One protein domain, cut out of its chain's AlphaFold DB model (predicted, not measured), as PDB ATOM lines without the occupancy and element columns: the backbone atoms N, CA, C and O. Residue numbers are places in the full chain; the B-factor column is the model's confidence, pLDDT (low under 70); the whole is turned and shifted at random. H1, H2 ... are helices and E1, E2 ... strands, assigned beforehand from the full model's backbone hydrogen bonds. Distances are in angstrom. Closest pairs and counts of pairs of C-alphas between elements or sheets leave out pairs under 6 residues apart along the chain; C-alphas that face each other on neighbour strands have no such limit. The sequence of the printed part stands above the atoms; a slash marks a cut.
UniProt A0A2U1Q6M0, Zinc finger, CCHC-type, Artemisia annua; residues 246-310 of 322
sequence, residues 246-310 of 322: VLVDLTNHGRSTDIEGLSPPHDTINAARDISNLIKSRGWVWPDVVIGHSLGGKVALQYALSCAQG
ATOM      1  N   VAL A 246      21.241  45.588 -34.231       78.31
ATOM      2  CA  VAL A 246      21.610  45.421 -32.818       78.31
ATOM      3  C   VAL A 246      22.971  44.731 -32.744       78.31
ATOM      4  O   VAL A 246      23.139  43.631 -33.274       78.31
ATOM      5  N   LEU A 247      23.938  45.384 -32.093       78.06
ATOM      6  CA  LEU A 247      25.244  44.810 -31.773       78.06
ATOM      7  C   LEU A 247      25.226  44.295 -30.333       78.06
ATOM      8  O   LEU A 247      25.012  45.056 -29.395       78.06
ATOM      9  N   VAL A 248      25.463  42.998 -30.174       77.75
ATOM     10  CA  VAL A 248      25.586  42.334 -28.881       77.75
ATOM     11  C   VAL A 248      27.062  42.297 -28.505       77.75
ATOM     12  O   VAL A 248      27.837  41.496 -29.042       77.75
ATOM     13  N   ASP A 249      27.442  43.178 -27.584       74.19
ATOM     14  CA  ASP A 249      28.760  43.194 -26.963       74.19
ATOM     15  C   ASP A 249      28.672  42.662 -25.524       74.19
ATOM     16  O   ASP A 249      27.871  43.129 -24.718       74.19
ATOM     17  N   LEU A 250      29.486  41.650 -25.221       66.94
ATOM     18  CA  LEU A 250      29.578  41.003 -23.911       66.94
ATOM     19  C   LEU A 250      30.982  41.162 -23.310       66.94
ATOM     20  O   LEU A 250      31.470  40.268 -22.623       66.94
ATOM     21  N   THR A 251      31.639  42.299 -23.549       55.72
ATOM     22  CA  THR A 251      32.931  42.670 -22.941       55.72
ATOM     23  C   THR A 251      32.928  42.654 -21.403       55.72
ATOM     24  O   THR A 251      33.984  42.485 -20.804       55.72
ATOM     25  N   ASN A 252      31.753  42.720 -20.763       54.94
ATOM     26  CA  ASN A 252      31.557  42.606 -19.309       54.94
ATOM     27  C   ASN A 252      30.935  41.266 -18.856       54.94
ATOM     28  O   ASN A 252      30.221  41.224 -17.848       54.94
ATOM     29  N   HIS A 253      31.158  40.160 -19.578       57.47
ATOM     30  CA  HIS A 253      30.664  38.853 -19.124       57.47
ATOM     31  C   HIS A 253      31.215  38.523 -17.716       57.47
ATOM     32  O   HIS A 253      32.402  38.718 -17.453       57.47
ATOM     33  N   GLY A 254      30.347  38.072 -16.803       56.84
ATOM     34  CA  GLY A 254      30.711  37.682 -15.432       56.84
ATOM     35  C   GLY A 254      30.342  38.679 -14.326       56.84
ATOM     36  O   GLY A 254      30.201  38.244 -13.196       56.84
ATOM     37  N   ARG A 255      30.110  39.969 -14.623       59.28
ATOM     38  CA  ARG A 255      29.597  40.942 -13.623       59.28
ATOM     39  C   ARG A 255      28.075  40.960 -13.495       59.28
ATOM     40  O   ARG A 255      27.534  41.584 -12.595       59.28
ATOM     41  N   SER A 256      27.368  40.305 -14.411       62.06
ATOM     42  CA  SER A 256      25.903  40.244 -14.419       62.06
ATOM     43  C   SER A 256      25.313  39.450 -13.250       62.06
ATOM     44  O   SER A 256      24.139  39.640 -12.956       62.06
ATOM     45  N   THR A 257      26.111  38.615 -12.575       59.09
ATOM     46  CA  THR A 257      25.729  37.931 -11.325       59.09
ATOM     47  C   THR A 257      25.591  38.889 -10.146       59.09
ATOM     48  O   THR A 257      24.883  38.579  -9.196       59.09
ATOM     49  N   ASP A 258      26.254  40.045 -10.222       66.31
ATOM     50  CA  ASP A 258      26.332  41.022  -9.135       66.31
ATOM     51  C   ASP A 258      25.286  42.144  -9.303       66.31
ATOM     52  O   ASP A 258      25.226  43.073  -8.500       66.31
ATOM     53  N   ILE A 259      24.467  42.084 -10.363       66.19
ATOM     54  CA  ILE A 259      23.434  43.079 -10.671       66.19
ATOM     55  C   ILE A 259      22.102  42.623 -10.066       66.19
ATOM     56  O   ILE A 259      21.484  41.663 -10.535       66.19
ATOM     57  N   GLU A 260      21.628  43.349  -9.050       65.62
ATOM     58  CA  GLU A 260      20.313  43.121  -8.446       65.62
ATOM     59  C   GLU A 260      19.193  43.210  -9.500       65.62
ATOM     60  O   GLU A 260      19.128  44.142 -10.303       65.62
ATOM     61  N   GLY A 261      18.300  42.215  -9.506       68.56
ATOM     62  CA  GLY A 261      17.171  42.128 -10.440       68.56
ATOM     63  C   GLY A 261      17.400  41.251 -11.678       68.56
ATOM     64  O   GLY A 261      16.435  40.955 -12.382       68.56
ATOM     65  N   LEU A 262      18.624  40.769 -11.929       66.19
ATOM     66  CA  LEU A 262      18.900  39.759 -12.958       66.19
ATOM     67  C   LEU A 262      19.025  38.374 -12.312       66.19
ATOM     68  O   LEU A 262      20.102  37.954 -11.904       66.19
ATOM     69  N   SER A 263      17.910  37.650 -12.200       62.91
ATOM     70  CA  SER A 263      17.911  36.300 -11.624       62.91
ATOM     71  C   SER A 263      18.571  35.276 -12.567       62.91
ATOM     72  O   SER A 263      18.259  35.282 -13.763       62.91
ATOM     73  N   PRO A 264      19.416  34.356 -12.062       68.81
ATOM     74  CA  PRO A 264      19.998  33.276 -12.861       68.81
ATOM     75  C   PRO A 264      18.918  32.344 -13.461       68.81
ATOM     76  O   PRO A 264      17.802  32.285 -12.937       68.81
ATOM     77  N   PRO A 265      19.227  31.572 -14.528       73.25
ATOM     78  CA  PRO A 265      20.570  31.320 -15.064       73.25
ATOM     79  C   PRO A 265      21.062  32.370 -16.077       73.25
ATOM     80  O   PRO A 265      20.323  32.811 -16.949       73.25
ATOM     81  N   HIS A 266      22.346  32.736 -16.017       76.44
ATOM     82  CA  HIS A 266      22.981  33.645 -16.984       76.44
ATOM     83  C   HIS A 266      23.540  32.869 -18.184       76.44
ATOM     84  O   HIS A 266      24.749  32.796 -18.403       76.44
ATOM     85  N   ASP A 267      22.645  32.234 -18.937       83.38
ATOM     86  CA  ASP A 267      22.983  31.458 -20.128       83.38
ATOM     87  C   ASP A 267      22.711  32.235 -21.431       83.38
ATOM     88  O   ASP A 267      22.161  33.340 -21.450       83.38
ATOM     89  N   THR A 268      23.114  31.655 -22.562       83.75
ATOM     90  CA  THR A 268      22.918  32.271 -23.882       83.75
ATOM     91  C   THR A 268      21.445  32.385 -24.280       83.75
ATOM     92  O   THR A 268      21.113  33.217 -25.126       83.75
ATOM     93  N   ILE A 269      20.558  31.573 -23.697       85.12
ATOM     94  CA  ILE A 269      19.119  31.568 -23.986       85.12
ATOM     95  C   ILE A 269      18.458  32.769 -23.314       85.12
ATOM     96  O   ILE A 269      17.681  33.481 -23.955       85.12
ATOM     97  N   ASN A 270      18.788  33.013 -22.050       85.06
ATOM     98  CA  ASN A 270      18.303  34.150 -21.285       85.06
ATOM     99  C   ASN A 270      18.910  35.452 -21.805       85.06
ATOM    100  O   ASN A 270      18.153  36.373 -22.084       85.06
ATOM    101  N   ALA A 271      20.207  35.482 -22.129       85.38
ATOM    102  CA  ALA A 271      20.814  36.641 -22.788       85.38
ATOM    103  C   ALA A 271      20.139  36.974 -24.136       85.38
ATOM    104  O   ALA A 271      19.933  38.139 -24.474       85.38
ATOM    105  N   ALA A 272      19.736  35.960 -24.913       86.81
ATOM    106  CA  ALA A 272      18.960  36.175 -26.134       86.81
ATOM    107  C   ALA A 272      17.541  36.694 -25.837       86.81
ATOM    108  O   ALA A 272      17.017  37.533 -26.572       86.81
ATOM    109  N   ARG A 273      16.908  36.230 -24.752       86.44
ATOM    110  CA  ARG A 273      15.610  36.745 -24.294       86.44
ATOM    111  C   ARG A 273      15.712  38.205 -23.858       86.44
ATOM    112  O   ARG A 273      14.814  38.976 -24.193       86.44
ATOM    113  N   ASP A 274      16.796  38.602 -23.207       85.31
ATOM    114  CA  ASP A 274      17.000  39.974 -22.737       85.31
ATOM    115  C   ASP A 274      17.032  40.974 -23.893       85.31
ATOM    116  O   ASP A 274      16.422  42.037 -23.797       85.31
ATOM    117  N   ILE A 275      17.607  40.595 -25.039       85.19
ATOM    118  CA  ILE A 275      17.529  41.391 -26.276       85.19
ATOM    119  C   ILE A 275      16.064  41.625 -26.669       85.19
ATOM    120  O   ILE A 275      15.666  42.749 -26.977       85.19
ATOM    121  N   SER A 276      15.231  40.582 -26.627       85.75
ATOM    122  CA  SER A 276      13.808  40.704 -26.964       85.75
ATOM    123  C   SER A 276      13.026  41.553 -25.953       85.75
ATOM    124  O   SER A 276      12.165  42.341 -26.349       85.75
ATOM    125  N   ASN A 277      13.344  41.432 -24.663       85.88
ATOM    126  CA  ASN A 277      12.726  42.207 -23.590       85.88
ATOM    127  C   ASN A 277      13.116  43.684 -23.686       85.88
ATOM    128  O   ASN A 277      12.270  44.561 -23.514       85.88
ATOM    129  N   LEU A 278      14.371  43.969 -24.035       82.94
ATOM    130  CA  LEU A 278      14.856  45.319 -24.287       82.94
ATOM    131  C   LEU A 278      14.099  45.964 -25.453       82.94
ATOM    132  O   LEU A 278      13.582  47.068 -25.311       82.94
ATOM    133  N   ILE A 279      13.959  45.255 -26.577       81.94
ATOM    134  CA  ILE A 279      13.217  45.753 -27.745       81.94
ATOM    135  C   ILE A 279      11.763  46.069 -27.369       81.94
ATOM    136  O   ILE A 279      11.262  47.145 -27.694       81.94
ATOM    137  N   LYS A 280      11.096  45.166 -26.636       83.25
ATOM    138  CA  LYS A 280       9.706  45.354 -26.190       83.25
ATOM    139  C   LYS A 280       9.556  46.516 -25.209       83.25
ATOM    140  O   LYS A 280       8.686  47.356 -25.409       83.25
ATOM    141  N   SER A 281      10.397  46.579 -24.177       81.19
ATOM    142  CA  SER A 281      10.327  47.617 -23.135       81.19
ATOM    143  C   SER A 281      10.573  49.021 -23.683       81.19
ATOM    144  O   SER A 281       9.992  49.985 -23.197       81.19
ATOM    145  N   ARG A 282      11.395  49.141 -24.731       78.12
ATOM    146  CA  ARG A 282      11.655  50.407 -25.421       78.12
ATOM    147  C   ARG A 282      10.637  50.732 -26.519       78.12
ATOM    148  O   ARG A 282      10.748  51.788 -27.137       78.12
ATOM    149  N   GLY A 283       9.680  49.839 -26.794       77.06
ATOM    150  CA  GLY A 283       8.716  49.993 -27.889       77.06
ATOM    151  C   GLY A 283       9.370  50.015 -29.274       77.06
ATOM    152  O   GLY A 283       8.844  50.624 -30.204       77.06
ATOM    153  N   TRP A 284      10.546  49.401 -29.422       78.69
ATOM    154  CA  TRP A 284      11.294  49.426 -30.672       78.69
ATOM    155  C   TRP A 284      10.708  48.463 -31.698       78.69
ATOM    156  O   TRP A 284      10.272  47.354 -31.388       78.69
ATOM    157  N   VAL A 285      10.768  48.863 -32.968       79.19
ATOM    158  CA  VAL A 285      10.493  47.942 -34.069       79.19
ATOM    159  C   VAL A 285      11.622  46.913 -34.138       79.19
ATOM    160  O   VAL A 285      12.799  47.276 -34.076       79.19
ATOM    161  N   TRP A 286      11.263  45.640 -34.317       81.75
ATOM    162  CA  TRP A 286      12.212  44.527 -34.386       81.75
ATOM    163  C   TRP A 286      13.381  44.803 -35.353       81.75
ATOM    164  O   TRP A 286      13.152  45.347 -36.442       81.75
ATOM    165  N   PRO A 287      14.623  44.462 -34.962       80.50
ATOM    166  CA  PRO A 287      15.801  44.681 -35.785       80.50
ATOM    167  C   PRO A 287      15.824  43.722 -36.970       80.50
ATOM    168  O   PRO A 287      15.374  42.580 -36.878       80.50
ATOM    169  N   ASP A 288      16.395  44.189 -38.071       76.62
ATOM    170  CA  ASP A 288      16.565  43.404 -39.290       76.62
ATOM    171  C   ASP A 288      17.860  42.577 -39.254       76.62
ATOM    172  O   ASP A 288      17.992  41.575 -39.959       76.62
ATOM    173  N   VAL A 289      18.828  43.003 -38.434       78.50
ATOM    174  CA  VAL A 289      20.122  42.340 -38.255       78.50
ATOM    175  C   VAL A 289      20.525  42.374 -36.779       78.50
ATOM    176  O   VAL A 289      20.540  43.433 -36.153       78.50
ATOM    177  N   VAL A 290      20.912  41.218 -36.237       80.75
ATOM    178  CA  VAL A 290      21.562  41.103 -34.925       80.75
ATOM    179  C   VAL A 290      22.936  40.485 -35.135       80.75
ATOM    180  O   VAL A 290      23.041  39.409 -35.726       80.75
ATOM    181  N   ILE A 291      23.986  41.161 -34.676       80.69
ATOM    182  CA  ILE A 291      25.360  40.654 -34.742       80.69
ATOM    183  C   ILE A 291      26.009  40.684 -33.366       80.69
ATOM    184  O   ILE A 291      25.638  41.475 -32.508       80.69
ATOM    185  N   GLY A 292      27.026  39.857 -33.172       79.19
ATOM    186  CA  GLY A 292      27.871  39.917 -31.992       79.19
ATOM    187  C   GLY A 292      29.204  39.239 -32.258       79.19
ATOM    188  O   GLY A 292      29.319  38.392 -33.145       79.19
ATOM    189  N   HIS A 293      30.218  39.621 -31.490       75.38
ATOM    190  CA  HIS A 293      31.542  39.007 -31.536       75.38
ATOM    191  C   HIS A 293      31.679  37.965 -30.413       75.38
ATOM    192  O   HIS A 293      31.050  38.097 -29.362       75.38
ATOM    193  N   SER A 294      32.477  36.912 -30.625       79.50
ATOM    194  CA  SER A 294      32.741  35.870 -29.615       79.50
ATOM    195  C   SER A 294      31.446  35.313 -28.974       79.50
ATOM    196  O   SER A 294      30.581  34.787 -29.682       79.50
ATOM    197  N   LEU A 295      31.273  35.439 -27.652       78.62
ATOM    198  CA  LEU A 295      30.070  35.022 -26.924       78.62
ATOM    199  C   LEU A 295      28.810  35.775 -27.384       78.62
ATOM    200  O   LEU A 295      27.752  35.160 -27.513       78.62
ATOM    201  N   GLY A 296      28.926  37.064 -27.718       82.25
ATOM    202  CA  GLY A 296      27.821  37.854 -28.267       82.25
ATOM    203  C   GLY A 296      27.321  37.302 -29.603       82.25
ATOM    204  O   GLY A 296      26.126  37.334 -29.883       82.25
ATOM    205  N   GLY A 297      28.210  36.697 -30.400       81.44
ATOM    206  CA  GLY A 297      27.836  35.995 -31.631       81.44
ATOM    207  C   GLY A 297      26.979  34.754 -31.364       81.44
ATOM    208  O   GLY A 297      26.001  34.512 -32.069       81.44
ATOM    209  N   LYS A 298      27.278  34.000 -30.295       83.69
ATOM    210  CA  LYS A 298      26.449  32.857 -29.865       83.69
ATOM    211  C   LYS A 298      25.063  33.315 -29.409       83.69
ATOM    212  O   LYS A 298      24.074  32.672 -29.751       83.69
ATOM    213  N   VAL A 299      24.985  34.436 -28.692       85.81
ATOM    214  CA  VAL A 299      23.709  35.041 -28.280       85.81
ATOM    215  C   VAL A 299      22.908  35.523 -29.491       85.81
ATOM    216  O   VAL A 299      21.718  35.234 -29.576       85.81
ATOM    217  N   ALA A 300      23.544  36.169 -30.472       85.81
ATOM    218  CA  ALA A 300      22.888  36.587 -31.714       85.81
ATOM    219  C   ALA A 300      22.314  35.393 -32.502       85.81
ATOM    220  O   ALA A 300      21.181  35.451 -32.982       85.81
ATOM    221  N   LEU A 301      23.051  34.278 -32.581       85.19
ATOM    222  CA  LEU A 301      22.562  33.038 -33.195       85.19
ATOM    223  C   LEU A 301      21.398  32.423 -32.409       85.19
ATOM    224  O   LEU A 301      20.415  31.994 -33.011       85.19
ATOM    225  N   GLN A 302      21.475  32.410 -31.076       87.31
ATOM    226  CA  GLN A 302      20.403  31.906 -30.215       87.31
ATOM    227  C   GLN A 302      19.135  32.770 -30.304       87.31
ATOM    228  O   GLN A 302      18.016  32.246 -30.293       87.31
ATOM    229  N   TYR A 303      19.297  34.086 -30.441       86.31
ATOM    230  CA  TYR A 303      18.214  35.025 -30.711       86.31
ATOM    231  C   TYR A 303      17.567  34.735 -32.070       86.31
ATOM    232  O   TYR A 303      16.357  34.529 -32.130       86.31
ATOM    233  N   ALA A 304      18.362  34.603 -33.138       85.12
ATOM    234  CA  ALA A 304      17.860  34.269 -34.471       85.12
ATOM    235  C   ALA A 304      17.120  32.918 -34.499       85.12
ATOM    236  O   ALA A 304      16.051  32.812 -35.096       85.12
ATOM    237  N   LEU A 305      17.640  31.904 -33.797       84.88
ATOM    238  CA  LEU A 305      16.974  30.610 -33.628       84.88
ATOM    239  C   LEU A 305      15.630  30.757 -32.901       84.88
ATOM    240  O   LEU A 305      14.638  30.146 -33.296       84.88
ATOM    241  N   SER A 306      15.575  31.586 -31.859       86.06
ATOM    242  CA  SER A 306      14.336  31.853 -31.124       86.06
ATOM    243  C   SER A 306      13.308  32.591 -31.991       86.06
ATOM    244  O   SER A 306      12.116  32.293 -31.902       86.06
ATOM    245  N   CYS A 307      13.750  33.490 -32.876       84.12
ATOM    246  CA  CYS A 307      12.895  34.120 -33.882       84.12
ATOM    247  C   CYS A 307      12.359  33.112 -34.907       84.12
ATOM    248  O   CYS A 307      11.172  33.138 -35.223       84.12
ATOM    249  N   ALA A 308      13.197  32.185 -35.380       82.88
ATOM    250  CA  ALA A 308      12.784  31.104 -36.281       82.88
ATOM    251  C   ALA A 308      11.704  30.201 -35.655       82.88
ATOM    252  O   ALA A 308      10.792  29.744 -36.337       82.88
ATOM    253  N   GLN A 309      11.792  29.977 -34.341       82.75
ATOM    254  CA  GLN A 309      10.826  29.206 -33.550       82.75
ATOM    255  C   GLN A 309       9.559  29.999 -33.177       82.75
ATOM    256  O   GLN A 309       8.723  29.487 -32.438       82.75
ATOM    257  N   GLY A 310       9.423  31.251 -33.626       81.56
ATOM    258  CA  GLY A 310       8.267  32.100 -33.325       81.56
ATOM    259  C   GLY A 310       8.210  32.621 -31.885       81.56
ATOM    260  O   GLY A 310       7.172  33.121 -31.461       81.56
TER     261      GLY A 310
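AT A GLANCE: This is residues 246 to 310 of the 322 residues of the protein "Zinc finger, CCHC-type" of Artemisia annua (UniProt A0A2U1Q6M0). Two helices, H1 and H2, pack together at a steep angle, H2 also packs on a small sheet of two parallel strands, E1 and E2, and a long loop makes one end. The printed part has 65 residues, with two named strands and two named helices in the order E1, H1, E2, H2; the class is mostly helix, with helices holding 29 and strands 7 of the 36 residues in named elements, and the whole is compact, with a radius of gyration of the C-alphas of 11.7 A and spans of 31 by 26 by 20 A. E1, H1, E2 form a strand-helix-strand unit, parallel neighbour strands with a helix between, its crossover right-handed.

HOW THE PARTS SIT: E1, residues 246 to 248, and E2, residues 289 to 292, are parallel; N 248 and O 291, 2.8 A apart, are within hydrogen-bond range. H2, residues 294 to 308, comes closest to E2 at the C-alphas of Ile 291 and Ala 300, 5.6 A. H2 touches H1, residues 268 to 281, with residues 298 to 303 alone, closest at C-alphas 272 and 303, 4.8 A; the tilt is steep, 67 degrees, the same way. Every O i to N i+4 pair is within range in H2, 9 of 10 in H1.

IN THESE COORDINATES: E1 begins at C-alpha 246 (21.610, 45.421, -32.818). H1 is 19.9 A long; H2, 21.6 A, ends at C-alpha 308 (12.784, 31.104, -36.281).

THE WHOLE: The printed part has no cut. The link E1 to H1, residues 249 to 267, is long; residues 250 to 264 have pLDDT under 70.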